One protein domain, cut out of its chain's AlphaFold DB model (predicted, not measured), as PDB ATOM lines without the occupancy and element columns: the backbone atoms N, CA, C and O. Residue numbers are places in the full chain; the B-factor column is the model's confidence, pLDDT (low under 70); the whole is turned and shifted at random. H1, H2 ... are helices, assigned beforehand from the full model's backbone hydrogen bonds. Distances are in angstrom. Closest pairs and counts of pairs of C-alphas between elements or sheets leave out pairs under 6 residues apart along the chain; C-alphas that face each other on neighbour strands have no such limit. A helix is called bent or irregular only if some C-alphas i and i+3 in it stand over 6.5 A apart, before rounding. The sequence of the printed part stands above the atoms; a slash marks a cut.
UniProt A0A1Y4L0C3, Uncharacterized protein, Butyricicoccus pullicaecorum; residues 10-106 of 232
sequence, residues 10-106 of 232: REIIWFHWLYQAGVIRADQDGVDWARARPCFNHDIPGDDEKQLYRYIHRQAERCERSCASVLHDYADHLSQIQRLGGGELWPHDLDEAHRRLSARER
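AT A GLANCE: This is residues 10 to 106 of the 232 residues of an uncharacterized protein of Butyricicoccus pullicaecorum (UniProt A0A1Y4L0C3). Four helices follow one another in an elongated row, H1, H2, H4 and H5, with H1 at one end and H5 at the other; H4, the longest, is in the middle, and H3 packs nearly at a right angle to it beside its first residues. H2 packs on that same beginning of H4, H5 packs on H4 from the other end of the row, and H1 packs on H2. The printed part has 97 residues with five named helices, H1 to H5 in order along the chain, and no named strand; the class is all helix. The whole is compact, with a radius of gyration of the C-alphas of 13.6 A, and spans 41 by 25 by 19 A.

IN THESE COORDINATES: Find C-alpha 67 at (-33.090, 30.116, -25.772); from there H4, residues 67 to 84, runs 25.2 A to C-alpha 84 at (-30.979, 28.502, -50.854). Before it you find H3, residues 49 to 63, 21.0 A long, and H2, residues 28 to 39, 18.0 A. H1, residues 10 to 20, begins at C-alpha 10, (-51.629, 27.734, -25.293), and is 15.8 A long. H5, residues 94 to 106, is 18.1 A long and ends at C-alpha 106, (-27.845, 38.881, -49.661). H2 is only just irregular: C-alphas 35 and 38 are 6.7 A apart.

HOW THE PARTS SIT: Begin at H4, the hub, which touches three helices. Its residues 67 to 72 alone touch H2, at a shallow tilt of 29 degrees, the same way; the closest C-alphas are those of Ala 36 and Ala 68, 5.1 A apart. With residues 67 to 71 alone it touches residues 56 to 60 of H3, about perpendicular at 75 degrees; the closest C-alphas are those of Ala 60 and Cys 67, 5.4 A apart. H5 touches H4 at a steep tilt of 40 degrees, the same way, and the closest C-alphas, of His 77 and His 98, are 5.2 A apart. Further out, H1 touches H2 at a steep tilt of 60 degrees, opposite ways; the closest C-alphas are those of Phe 15 and Ala 34, 5.0 A apart. H2 and H3 are near each other, their closest C-alphas 8.1 A apart. H3 and H5 are close but not clearly touching: the closest C-alphas, of Gln 59 and Leu 94, are 6.8 A apart. H1 is apart from H4 and H5. In H1, H3, H4 and H5 every O i to N i+4 pair is within hydrogen-bond range; in H2, 6 of 8 are.

THE WHOLE: Look to Gln 20 and Arg 106 for the two C-alphas farthest apart, 42.1 A. The printed part, residues 10 to 106, has no cut. The link from H3 to H4 is tight, and the other three are short. The mean pLDDT of the printed part is 90.7, and no printed residue is under 70.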
ATOM      1  N   ARG A  10     -52.489  28.377 -24.287       81.56
ATOM      2  CA  ARG A  10     -51.629  27.734 -25.293       81.56
ATOM      3  C   ARG A  10     -50.298  27.262 -24.703       81.56
ATOM      4  O   ARG A  10     -49.854  26.167 -25.018       81.56
ATOM      5  N   GLU A  11     -49.675  28.063 -23.849       85.88
ATOM      6  CA  GLU A  11     -48.382  27.751 -23.231       85.88
ATOM      7  C   GLU A  11     -48.519  26.622 -22.199       85.88
ATOM      8  O   GLU A  11     -47.635  25.778 -22.099       85.88
ATOM      9  N   ILE A  12     -49.656  26.544 -21.494       87.06
ATOM     10  CA  ILE A  12     -49.972  25.444 -20.565       87.06
ATOM     11  C   ILE A  12     -50.024  24.101 -21.301       87.06
ATOM     12  O   ILE A  12     -49.476  23.115 -20.811       87.06
ATOM     13  N   ILE A  13     -50.657  24.059 -22.479       88.62
ATOM     14  CA  ILE A  13     -50.740  22.839 -23.299       88.62
ATOM     15  C   ILE A  13     -49.336  22.365 -23.682       88.62
ATOM     16  O   ILE A  13     -49.004  21.196 -23.481       88.62
ATOM     17  N   TRP A  14     -48.498  23.279 -24.181       90.19
ATOM     18  CA  TRP A  14     -47.115  22.967 -24.543       90.19
ATOM     19  C   TRP A  14     -46.291  22.532 -23.336       90.19
ATOM     20  O   TRP A  14     -45.605  21.518 -23.411       90.19
ATOM     21  N   PHE A  15     -46.395  23.244 -22.214       92.38
ATOM     22  CA  PHE A  15     -45.696  22.891 -20.983       92.38
ATOM     23  C   PHE A  15     -46.064  21.478 -20.521       92.38
ATOM     24  O   PHE A  15     -45.182  20.662 -20.266       92.38
ATOM     25  N   HIS A  16     -47.361  21.162 -20.457       91.56
ATOM     26  CA  HIS A  16     -47.820  19.846 -20.026       91.56
ATOM     27  C   HIS A  16     -47.317  18.741 -20.960       91.56
ATOM     28  O   HIS A  16     -46.785  17.738 -20.489       91.56
ATOM     29  N   TRP A  17     -47.434  18.936 -22.275       93.25
ATOM     30  CA  TRP A  17     -46.973  17.959 -23.260       93.25
ATOM     31  C   TRP A  17     -45.456  17.727 -23.187       93.25
ATOM     32  O   TRP A  17     -45.015  16.585 -23.060       93.25
ATOM     33  N   LEU A  18     -44.658  18.799 -23.180       93.81
ATOM     34  CA  LEU A  18     -43.195  18.727 -23.092       93.81
ATOM     35  C   LEU A  18     -42.727  18.093 -21.776       93.81
ATOM     36  O   LEU A  18     -41.739  17.355 -21.760       93.81
ATOM     37  N   TYR A  19     -43.432  18.365 -20.675       93.50
ATOM     38  CA  TYR A  19     -43.145  17.771 -19.374       93.50
ATOM     39  C   TYR A  19     -43.422  16.262 -19.371       93.50
ATOM     40  O   TYR A  19     -42.554  15.486 -18.977       93.50
ATOM     41  N   GLN A  20     -44.582  15.824 -19.878       93.50
ATOM     42  CA  GLN A  20     -44.920  14.395 -19.992       93.50
ATOM     43  C   GLN A  20     -43.963  13.645 -20.929       93.50
ATOM     44  O   GLN A  20     -43.585  12.508 -20.654       93.50
ATOM     45  N   ALA A  21     -43.509  14.293 -22.003       91.69
ATOM     46  CA  ALA A  21     -42.501  13.746 -22.910       91.69
ATOM     47  C   ALA A  21     -41.087  13.679 -22.288       91.69
ATOM     48  O   ALA A  21     -40.169  13.086 -22.868       91.69
ATOM     49  N   GLY A  22     -40.883  14.276 -21.107       93.62
ATOM     50  CA  GLY A  22     -39.590  14.360 -20.431       93.62
ATOM     51  C   GLY A  22     -38.583  15.246 -21.164       93.62
ATOM     52  O   GLY A  22     -37.385  14.967 -21.118       93.62
ATOM     53  N   VAL A  23     -39.062  16.251 -21.905       94.69
ATOM     54  CA  VAL A  23     -38.226  17.252 -22.591       94.69
ATOM     55  C   VAL A  23     -37.799  18.341 -21.610       94.69
ATOM     56  O   VAL A  23     -36.630  18.706 -21.579       94.69
ATOM     57  N   ILE A  24     -38.736  18.815 -20.782       94.81
ATOM     58  CA  ILE A  24     -38.518  19.887 -19.804       94.81
ATOM     59  C   ILE A  24     -38.736  19.412 -18.368       94.81
ATOM     60  O   ILE A  24     -39.348  18.371 -18.117       94.81
ATOM     61  N   ARG A  25     -38.277  20.220 -17.409       92.44
ATOM     62  CA  ARG A  25     -38.555  20.060 -15.976       92.44
ATOM     63  C   ARG A  25     -39.606  21.068 -15.515       92.44
ATOM     64  O   ARG A  25     -39.880  22.055 -16.190       92.44
ATOM     65  N   ALA A  26     -40.194  20.818 -14.348       90.94
ATOM     66  CA  ALA A  26     -41.152  21.730 -13.725       90.94
ATOM     67  C   ALA A  26     -40.446  22.871 -12.966       90.94
ATOM     68  O   ALA A  26     -40.587  23.016 -11.751       90.94
ATOM     69  N   ASP A  27     -39.648  23.656 -13.685       90.81
ATOM     70  CA  ASP A  27     -38.898  24.806 -13.182       90.81
ATOM     71  C   ASP A  27     -39.039  26.022 -14.118       90.81
ATOM     72  O   ASP A  27     -39.806  26.000 -15.081       90.81
ATOM     73  N   GLN A  28     -38.352  27.121 -13.789       87.31
ATOM     74  CA  GLN A  28     -38.442  28.360 -14.567       87.31
ATOM     75  C   GLN A  28     -37.926  28.175 -15.999       87.31
ATOM     76  O   GLN A  28     -38.505  28.731 -16.924       87.31
ATOM     77  N   ASP A  29     -36.899  27.346 -16.179       90.38
ATOM     78  CA  ASP A  29     -36.340  27.027 -17.489       90.38
ATOM     79  C   ASP A  29     -37.368  26.314 -18.379       90.38
ATOM     80  O   ASP A  29     -37.627  26.735 -19.506       90.38
ATOM     81  N   GLY A  30     -38.049  25.299 -17.836       91.31
ATOM     82  CA  GLY A  30     -39.127  24.613 -18.546       91.31
ATOM     83  C   GLY A  30     -40.304  25.528 -18.894       91.31
ATOM     84  O   GLY A  30     -40.883  25.407 -19.976       91.31
ATOM     85  N   VAL A  31     -40.642  26.473 -18.012       90.94
ATOM     86  CA  VAL A  31     -41.657  27.510 -18.271       90.94
ATOM     87  C   VAL A  31     -41.223  28.423 -19.420       90.94
ATOM     88  O   VAL A  31     -42.013  28.680 -20.330       90.94
ATOM     89  N   ASP A  32     -39.976  28.891 -19.411       90.75
ATOM     90  CA  ASP A  32     -39.443  29.790 -20.436       90.75
ATOM     91  C   ASP A  32     -39.342  29.089 -21.799       90.75
ATOM     92  O   ASP A  32     -39.717  29.662 -22.828       90.75
ATOM     93  N   TRP A  33     -38.945  27.814 -21.814       94.12
ATOM     94  CA  TRP A  33     -38.962  26.993 -23.022       94.12
ATOM     95  C   TRP A  33     -40.381  26.782 -23.562       94.12
ATOM     96  O   TRP A  33     -40.616  26.963 -24.757       94.12
ATOM     97  N   ALA A  34     -41.355  26.465 -22.702       92.69
ATOM     98  CA  ALA A  34     -42.750  26.279 -23.113       92.69
ATOM     99  C   ALA A  34     -43.393  27.560 -23.674       92.69
ATOM    100  O   ALA A  34     -44.292  27.477 -24.512       92.69
ATOM    101  N   ARG A  35     -42.917  28.740 -23.255       91.00
ATOM    102  CA  ARG A  35     -43.301  30.034 -23.842       91.00
ATOM    103  C   ARG A  35     -42.675  30.269 -25.214       91.00
ATOM    104  O   ARG A  35     -43.337  30.802 -26.099       91.00
ATOM    105  N   ALA A  36     -41.418  29.874 -25.403       90.94
ATOM    106  CA  ALA A  36     -40.690  30.085 -26.654       90.94
ATOM    107  C   ALA A  36     -41.060  29.071 -27.750       90.94
ATOM    108  O   ALA A  36     -41.182  29.430 -28.924       90.94
ATOM    109  N   ARG A  37     -41.257  27.801 -27.379       91.88
ATOM    110  CA  ARG A  37     -41.478  26.686 -28.312       91.88
ATOM    111  C   ARG A  37     -42.618  26.912 -29.321       91.88
ATOM    112  O   ARG A  37     -42.406  26.570 -30.487       91.88
ATOM    113  N   PRO A  38     -43.777  27.507 -28.965       89.00
ATOM    114  CA  PRO A  38     -44.867  27.773 -29.907       89.00
ATOM    115  C   PRO A  38     -44.527  28.771 -31.022       89.00
ATOM    116  O   PRO A  38     -45.268  28.838 -32.005       89.00
ATOM    117  N   CYS A  39     -43.459  29.563 -30.870       84.50
ATOM    118  CA  CYS A  39     -42.969  30.482 -31.899       84.50
ATOM    119  C   CYS A  39     -42.101  29.779 -32.956       84.50
ATOM    120  O   CYS A  39     -41.907  30.329 -34.038       84.50
ATOM    121  N   PHE A  40     -41.598  28.573 -32.675       91.62
ATOM    122  CA  PHE A  40     -40.868  27.767 -33.651       91.62
ATOM    123  C   PHE A  40     -41.852  27.104 -34.618       91.62
ATOM    124  O   PHE A  40     -42.489  26.099 -34.299       91.62
ATOM    125  N   ASN A  41     -41.990  27.715 -35.794       85.38
ATOM    126  CA  ASN A  41     -42.960  27.350 -36.826       85.38
ATOM    127  C   ASN A  41     -42.347  26.459 -37.921       85.38
ATOM    128  O   ASN A  41     -42.558  26.693 -39.110       85.38
ATOM    129  N   HIS A  42     -41.527  25.490 -37.527       88.88
ATOM    130  CA  HIS A  42     -40.835  24.606 -38.453       88.88
ATOM    131  C   HIS A  42     -40.890  23.164 -37.946       88.88
ATOM    132  O   HIS A  42     -40.953  22.931 -36.737       88.88
ATOM    133  N   ASP A  43     -40.827  22.199 -38.862       89.56
ATOM    134  CA  ASP A  43     -40.633  20.800 -38.490       89.56
ATOM    135  C   ASP A  43     -39.235  20.619 -37.897       89.56
ATOM    136  O   ASP A  43     -38.251  21.168 -38.416       89.56
ATOM    137  N   ILE A  44     -39.148  19.849 -36.813       90.00
ATOM    138  CA  ILE A  44     -37.875  19.511 -36.183       90.00
ATOM    139  C   ILE A  44     -37.182  18.466 -37.058       90.00
ATOM    140  O   ILE A  44     -37.775  17.421 -37.335       90.00
ATOM    141  N   PRO A  45     -35.922  18.681 -37.473       86.69
ATOM    142  CA  PRO A  45     -35.183  17.657 -38.195       86.69
ATOM    143  C   PRO A  45     -35.099  16.354 -37.387       86.69
ATOM    144  O   PRO A  45     -34.478  16.322 -36.328       86.69
ATOM    145  N   GLY A  46     -35.717  15.284 -37.892       87.12
ATOM    146  CA  GLY A  46     -35.778  13.986 -37.207       87.12
ATOM    147  C   GLY A  46     -36.874  13.855 -36.143       87.12
ATOM    148  O   GLY A  46     -36.914  12.825 -35.482       87.12
ATOM    149  N   ASP A  47     -37.748  14.858 -35.999       87.62
ATOM    150  CA  ASP A  47     -38.912  14.858 -35.095       87.62
ATOM    151  C   ASP A  47     -38.571  14.595 -33.608       87.62
ATOM    152  O   ASP A  47     -39.334  13.988 -32.860       87.62
ATOM    153  N   ASP A  48     -37.390  15.050 -33.162       92.38
ATOM    154  CA  ASP A  48     -36.908  14.872 -31.783       92.38
ATOM    155  C   ASP A  48     -36.869  16.204 -31.007       92.38
ATOM    156  O   ASP A  48     -35.902  16.973 -31.053       92.38
ATOM    157  N   GLU A  49     -37.911  16.453 -30.210       93.75
ATOM    158  CA  GLU A  49     -37.988  17.601 -29.293       93.75
ATOM    159  C   GLU A  49     -36.860  17.640 -28.256       93.75
ATOM    160  O   GLU A  49     -36.392  18.718 -27.885       93.75
ATOM    161  N   LYS A  50     -36.381  16.484 -27.780       94.94
ATOM    162  CA  LYS A  50     -35.279  16.439 -26.806       94.94
ATOM    163  C   LYS A  50     -33.972  16.839 -27.461       94.94
ATOM    164  O   LYS A  50     -33.102  17.407 -26.795       94.94
ATOM    165  N   GLN A  51     -33.784  16.509 -28.735       95.88
ATOM    166  CA  GLN A  51     -32.643  16.993 -29.500       95.88
ATOM    167  C   GLN A  51     -32.726  18.506 -29.696       95.88
ATOM    168  O   GLN A  51     -31.743  19.181 -29.392       95.88
ATOM    169  N   LEU A  52     -33.882  19.037 -30.117       96.25
ATOM    170  CA  LEU A  52     -34.081  20.481 -30.277       96.25
ATOM    171  C   LEU A  52     -33.794  21.233 -28.974       96.25
ATOM    172  O   LEU A  52     -32.975  22.149 -28.972       96.25
ATOM    173  N   TYR A  53     -34.412  20.812 -27.868       96.44
ATOM    174  CA  TYR A  53     -34.206  21.409 -26.548       96.44
ATOM    175  C   TYR A  53     -32.716  21.427 -26.172       96.44
ATOM    176  O   TYR A  53     -32.131  22.489 -25.967       96.44
ATOM    177  N   ARG A  54     -32.039  20.268 -26.193       96.69
ATOM    178  CA  ARG A  54     -30.605  20.184 -25.849       96.69
ATOM    179  C   ARG A  54     -29.721  21.024 -26.768       96.69
ATOM    180  O   ARG A  54     -28.731  21.595 -26.314       96.69
ATOM    181  N   TYR A  55     -30.043  21.060 -28.057       97.50
ATOM    182  CA  TYR A  55     -29.286  21.815 -29.041       97.50
ATOM    183  C   TYR A  55     -29.407  23.321 -28.802       97.50
ATOM    184  O   TYR A  55     -28.384  23.997 -28.706       97.50
ATOM    185  N   ILE A  56     -30.628  23.839 -28.648       97.25
ATOM    186  CA  ILE A  56     -30.853  25.274 -28.455       97.25
ATOM    187  C   ILE A  56     -30.251  25.756 -27.138       97.25
ATOM    188  O   ILE A  56     -29.606  26.799 -27.141       97.25
ATOM    189  N   HIS A  57     -30.363  24.984 -26.053       96.56
ATOM    190  CA  HIS A  57     -29.723  25.339 -24.781       96.56
ATOM    191  C   HIS A  57     -28.199  25.422 -24.915       96.56
ATOM    192  O   HIS A  57     -27.595  26.408 -24.505       96.56
ATOM    193  N   ARG A  58     -27.574  24.451 -25.592       97.69
ATOM    194  CA  ARG A  58     -26.126  24.481 -25.851       97.69
ATOM    195  C   ARG A  58     -25.706  25.695 -26.686       97.69
ATOM    196  O   ARG A  58     -24.661  26.287 -26.429       97.69
ATOM    197  N   GLN A  59     -26.483  26.046 -27.711       97.19
ATOM    198  CA  GLN A  59     -26.197  27.214 -28.550       97.19
ATOM    199  C   GLN A  59     -26.407  28.526 -27.776       97.19
ATOM    200  O   GLN A  59     -25.598  29.436 -27.915       97.19
ATOM    201  N   ALA A  60     -27.442  28.603 -26.934       95.62
ATOM    202  CA  ALA A  60     -27.732  29.738 -26.056       95.62
ATOM    203  C   ALA A  60     -26.617  29.997 -25.037       95.62
ATOM    204  O   ALA A  60     -26.181  31.137 -24.892       95.62
ATOM    205  N   GLU A  61     -26.097  28.942 -24.405       95.38
ATOM    206  CA  GLU A  61     -24.926  29.024 -23.524       95.38
ATOM    207  C   GLU A  61     -23.687  29.521 -24.274       95.38
ATOM    208  O   GLU A  61     -22.970  30.384 -23.776       95.38
ATOM    209  N   ARG A  62     -23.449  29.022 -25.495       93.81
ATOM    210  CA  ARG A  62     -22.301  29.441 -26.306       93.81
ATOM    211  C   ARG A  62     -22.331  30.927 -26.658       93.81
ATOM    212  O   ARG A  62     -21.282  31.561 -26.643       93.81
ATOM    213  N   CYS A  63     -23.480  31.442 -27.088       90.25
ATOM    214  CA  CYS A  63     -23.589  32.813 -27.591       90.25
ATOM    215  C   CYS A  63     -24.086  33.815 -26.543       90.25
ATOM    216  O   CYS A  63     -24.302  34.973 -26.890       90.25
ATOM    217  N   GLU A  64     -24.268  33.375 -25.293       92.50
ATOM    218  CA  GLU A  64     -24.759  34.185 -24.171       92.50
ATOM    219  C   GLU A  64     -26.093  34.896 -24.485       92.50
ATOM    220  O   GLU A  64     -26.323  36.052 -24.128       92.50
ATOM    221  N   ARG A  65     -27.002  34.197 -25.181       91.62
ATOM    222  CA  ARG A  65     -28.336  34.700 -25.564       91.62
ATOM    223  C   ARG A  65     -29.434  33.811 -24.995       91.62
ATOM    224  O   ARG A  65     -29.200  32.678 -24.596       91.62
ATOM    225  N   SER A  66     -30.667  34.310 -24.975       92.31
ATOM    226  CA  SER A  66     -31.813  33.518 -24.520       92.31
ATOM    227  C   SER A  66     -32.146  32.377 -25.488       92.31
ATOM    228  O   SER A  66     -32.072  32.547 -26.710       92.31
ATOM    229  N   CYS A  67     -32.620  31.243 -24.958       93.50
ATOM    230  CA  CYS A  67     -33.090  30.116 -25.772       93.50
ATOM    231  C   CYS A  67     -34.161  30.538 -26.786       93.50
ATOM    232  O   CYS A  67     -34.144  30.069 -27.917       93.50
ATOM    233  N   ALA A  68     -35.048  31.469 -26.424       90.62
ATOM    234  CA  ALA A  68     -36.064  32.000 -27.333       90.62
ATOM    235  C   ALA A  68     -35.455  32.696 -28.562       90.62
ATOM    236  O   ALA A  68     -35.906  32.475 -29.685       90.62
ATOM    237  N   SER A  69     -34.413  33.512 -28.363       90.31
ATOM    238  CA  SER A  69     -33.743  34.196 -29.470       90.31
ATOM    239  C   SER A  69     -32.986  33.220 -30.366       90.31
ATOM    240  O   SER A  69     -33.017  33.364 -31.583       90.31
ATOM    241  N   VAL A  70     -32.325  32.228 -29.774       94.69
ATOM    242  CA  VAL A  70     -31.582  31.203 -30.517       94.69
ATOM    243  C   VAL A  70     -32.528  30.270 -31.274       94.69
ATOM    244  O   VAL A  70     -32.238  29.880 -32.401       94.69
ATOM    245  N   LEU A  71     -33.691  29.955 -30.701       95.25
ATOM    246  CA  LEU A  71     -34.744  29.181 -31.358       95.25
ATOM    247  C   LEU A  71     -35.300  29.905 -32.592       95.25
ATOM    248  O   LEU A  71     -35.562  29.263 -33.609       95.25
ATOM    249  N   HIS A  72     -35.443  31.232 -32.520       92.94
ATOM    250  CA  HIS A  72     -35.811  32.057 -33.671       92.94
ATOM    251  C   HIS A  72     -34.739  31.992 -34.765       92.94
ATOM    252  O   HIS A  72     -35.054  31.647 -35.900       92.94
ATOM    253  N   ASP A  73     -33.472  32.241 -34.414       92.00
ATOM    254  CA  ASP A  73     -32.356  32.175 -35.368       92.00
ATOM    255  C   ASP A  73     -32.237  30.780 -36.005       92.00
ATOM    256  O   ASP A  73     -31.892  30.647 -37.177       92.00
ATOM    257  N   TYR A  74     -32.570  29.725 -35.256       96.00
ATOM    258  CA  TYR A  74     -32.604  28.365 -35.777       96.00
ATOM    259  C   TYR A  74     -33.729  28.148 -36.794       96.00
ATOM    260  O   TYR A  74     -33.491  27.555 -37.847       96.00
ATOM    261  N   ALA A  75     -34.938  28.648 -36.525       94.38
ATOM    262  CA  ALA A  75     -36.044  28.598 -37.485       94.38
ATOM    263  C   ALA A  75     -35.712  29.362 -38.781       94.38
ATOM    264  O   ALA A  75     -35.995  28.876 -39.884       94.38
ATOM    265  N   ASP A  76     -35.063  30.521 -38.657       91.69
ATOM    266  CA  ASP A  76     -34.591  31.318 -39.791       91.69
ATOM    267  C   ASP A  76     -33.508  30.582 -40.587       91.69
ATOM    268  O   ASP A  76     -33.567  30.522 -41.819       91.69
ATOM    269  N   HIS A  77     -32.560  29.942 -39.902       92.88
ATOM    270  CA  HIS A  77     -31.527  29.108 -40.517       92.88
ATOM    271  C   HIS A  77     -32.121  27.933 -41.310       92.88
ATOM    272  O   HIS A  77     -31.750  27.725 -42.467       92.88
ATOM    273  N   LEU A  78     -33.098  27.204 -40.754       94.12
ATOM    274  CA  LEU A  78     -33.798  26.128 -41.476       94.12
ATOM    275  C   LEU A  78     -34.531  26.662 -42.715       94.12
ATOM    276  O   LEU A  78     -34.408  26.101 -43.810       94.12
ATOM    277  N   SER A  79     -35.200  27.807 -42.577       92.62
ATOM    278  CA  SER A  79     -35.856  28.498 -43.691       92.62
ATOM    279  C   SER A  79     -34.855  28.943 -44.769       92.62
ATOM    280  O   SER A  79     -35.169  28.949 -45.962       92.62
ATOM    281  N   GLN A  80     -33.632  29.325 -44.393       86.56
ATOM    282  CA  GLN A  80     -32.559  29.656 -45.336       86.56
ATOM    283  C   GLN A  80     -32.032  28.419 -46.069       86.56
ATOM    284  O   GLN A  80     -31.830  28.490 -47.283       86.56
ATOM    285  N   ILE A  81     -31.870  27.283 -45.382       90.94
ATOM    286  CA  ILE A  81     -31.473  26.013 -46.012       90.94
ATOM    287  C   ILE A  81     -32.499  25.592 -47.066       90.94
ATOM    288  O   ILE A  81     -32.114  25.280 -48.193       90.94
ATOM    289  N   GLN A  82     -33.795  25.630 -46.736       88.50
ATOM    290  CA  GLN A  82     -34.854  25.253 -47.678       88.50
ATOM    291  C   GLN A  82     -34.866  26.132 -48.938       88.50
ATOM    292  O   GLN A  82     -35.064  25.629 -50.042       88.50
ATOM    293  N   ARG A  83     -34.637  27.444 -48.793       84.25
ATOM    294  CA  ARG A  83     -34.704  28.400 -49.913       84.25
ATOM    295  C   ARG A  83     -33.446  28.428 -50.776       84.25
ATOM    296  O   ARG A  83     -33.546  28.618 -51.985       84.25
ATOM    297  N   LEU A  84     -32.265  28.311 -50.168       82.62
ATOM    298  CA  LEU A  84     -30.979  28.502 -50.854       82.62
ATOM    299  C   LEU A  84     -30.294  27.187 -51.228       82.62
ATOM    300  O   LEU A  84     -29.408  27.184 -52.090       82.62
ATOM    301  N   GLY A  85     -30.668  26.096 -50.558       78.50
ATOM    302  CA  GLY A  85     -29.981  24.816 -50.623       78.50
ATOM    303  C   GLY A  85     -28.586  24.855 -49.989       78.50
ATOM    304  O   GLY A  85     -27.857  25.854 -50.045       78.50
ATOM    305  N   GLY A  86     -28.177  23.717 -49.429       75.94
ATOM    306  CA  GLY A  86     -26.912  23.585 -48.710       75.94
ATOM    307  C   GLY A  86     -26.941  24.238 -47.325       75.94
ATOM    308  O   GLY A  86     -27.677  25.187 -47.074       75.94
ATOM    309  N   GLY A  87     -26.119  23.713 -46.421       83.75
ATOM    310  CA  GLY A  87     -26.140  24.048 -44.998       83.75
ATOM    311  C   GLY A  87     -26.403  22.809 -44.149       83.75
ATOM    312  O   GLY A  87     -26.952  21.817 -44.623       83.75
ATOM    313  N   GLU A  88     -25.958  22.862 -42.902       90.81
ATOM    314  CA  GLU A  88     -26.114  21.771 -41.942       90.81
ATOM    315  C   GLU A  88     -27.388  21.990 -41.132       90.81
ATOM    316  O   GLU A  88     -27.651  23.111 -40.698       90.81
ATOM    317  N   LEU A  89     -28.169  20.925 -40.920       92.81
ATOM    318  CA  LEU A  89     -29.395  20.986 -40.118       92.81
ATOM    319  C   LEU A  89     -29.088  21.235 -38.639       92.81
ATOM    320  O   LEU A  89     -29.815  21.965 -37.993       92.81
ATOM    321  N   TRP A  90     -27.984  20.690 -38.127       95.06
ATOM    322  CA  TRP A  90     -27.549  20.847 -36.736       95.06
ATOM    323  C   TRP A  90     -26.117  21.399 -36.687       95.06
ATOM    324  O   TRP A  90     -25.195  20.658 -36.338       95.06
ATOM    325  N   PRO A  91     -25.892  22.659 -37.103       94.50
ATOM    326  CA  PRO A  91     -24.546  23.205 -37.180       94.50
ATOM    327  C   PRO A  91     -23.901  23.245 -35.793       94.50
ATOM    328  O   PRO A  91     -24.553  23.514 -34.785       94.50
ATOM    329  N   HIS A  92     -22.593  22.999 -35.727       95.06
ATOM    330  CA  HIS A  92     -21.876  23.102 -34.457       95.06
ATOM    331  C   HIS A  92     -21.967  24.518 -33.872       95.06
ATOM    332  O   HIS A  92     -22.094  24.657 -32.658       95.06
ATOM    333  N   ASP A  93     -21.911  25.540 -34.730       94.88
ATOM    334  CA  ASP A  93     -22.110  26.954 -34.405       94.88
ATOM    335  C   ASP A  93     -23.285  27.521 -35.208       94.88
ATOM    336  O   ASP A  93     -23.186  27.717 -36.424       94.88
ATOM    337  N   LEU A  94     -24.421  27.738 -34.541       94.44
ATOM    338  CA  LEU A  94     -25.624  28.230 -35.206       94.44
ATOM    339  C   LEU A  94     -25.459  29.665 -35.699       94.44
ATOM    340  O   LEU A  94     -25.885  29.979 -36.808       94.44
ATOM    341  N   ASP A  95     -24.859  30.527 -34.884       88.62
ATOM    342  CA  ASP A  95     -24.753  31.949 -35.189       88.62
ATOM    343  C   ASP A  95     -23.850  32.175 -36.408       88.62
ATOM    344  O   ASP A  95     -24.217  32.898 -37.337       88.62
ATOM    345  N   GLU A  96     -22.709  31.484 -36.479       91.00
ATOM    346  CA  GLU A  96     -21.844  31.523 -37.659       91.00
ATOM    347  C   GLU A  96     -22.544  30.946 -38.902       91.00
ATOM    348  O   GLU A  96     -22.517  31.558 -39.979       91.00
ATOM    349  N   ALA A  97     -23.203  29.788 -38.772       91.06
ATOM    350  CA  ALA A  97     -23.888  29.137 -39.886       91.06
ATOM    351  C   ALA A  97     -25.024  30.008 -40.451       91.06
ATOM    352  O   ALA A  97     -25.102  30.198 -41.673       91.06
ATOM    353  N   HIS A  98     -25.833  30.595 -39.567       87.31
ATOM    354  CA  HIS A  98     -26.914  31.513 -39.909       87.31
ATOM    355  C   HIS A  98     -26.370  32.796 -40.558       87.31
ATOM    356  O   HIS A  98     -26.852  33.224 -41.615       87.31
ATOM    357  N   ARG A  99     -25.295  33.390 -40.012       86.38
ATOM    358  CA  ARG A  99     -24.637  34.569 -40.607       86.38
ATOM    359  C   ARG A  99     -24.102  34.285 -42.010       86.38
ATOM    360  O   ARG A  99     -24.280  35.108 -42.914       86.38
ATOM    361  N   ARG A 100     -23.487  33.119 -42.224       86.25
ATOM    362  CA  ARG A 100     -22.944  32.699 -43.526       86.25
ATOM    363  C   ARG A 100     -24.040  32.531 -44.577       86.25
ATOM    364  O   ARG A 100     -23.890  33.039 -45.693       86.25
ATOM    365  N   LEU A 101     -25.141  31.854 -44.241       83.50
ATOM    366  CA  LEU A 101     -26.282  31.706 -45.151       83.50
ATOM    367  C   LEU A 101     -26.945  33.056 -45.445       83.50
ATOM    368  O   LEU A 101     -27.159  33.375 -46.615       83.50
ATOM    369  N   SER A 102     -27.128  33.904 -44.433       85.12
ATOM    370  CA  SER A 102     -27.635  35.274 -44.595       85.12
ATOM    371  C   SER A 102     -26.760  36.133 -45.520       85.12
ATOM    372  O   SER A 102     -27.255  36.966 -46.281       85.12
ATOM    373  N   ALA A 103     -25.433  35.981 -45.461       82.19
ATOM    374  CA  ALA A 103     -24.509  36.683 -46.353       82.19
ATOM    375  C   ALA A 103     -24.600  36.165 -47.799       82.19
ATOM    376  O   ALA A 103     -24.628  36.956 -48.747       82.19
ATOM    377  N   ARG A 104     -24.695  34.841 -47.977       80.38
ATOM    378  CA  ARG A 104     -24.902  34.216 -49.292       80.38
ATOM    379  C   ARG A 104     -26.230  34.644 -49.906       80.38
ATOM    380  O   ARG A 104     -26.263  34.975 -51.090       80.38
ATOM    381  N   GLU A 105     -27.295  34.671 -49.114       80.25
ATOM    382  CA  GLU A 105     -28.611  35.122 -49.550       80.25
ATOM    383  C   GLU A 105     -28.563  36.555 -50.072       80.25
ATOM    384  O   GLU A 105     -28.958  36.803 -51.211       80.25
ATOM    385  N   ARG A 106     -28.021  37.479 -49.269       81.19
ATOM    386  CA  ARG A 106     -27.845  38.881 -49.661       81.19
ATOM    387  C   ARG A 106     -27.091  38.994 -50.978       81.19
ATOM    388  O   ARG A 106     -27.545  39.674 -51.888       81.19
TER     389      ARG A 106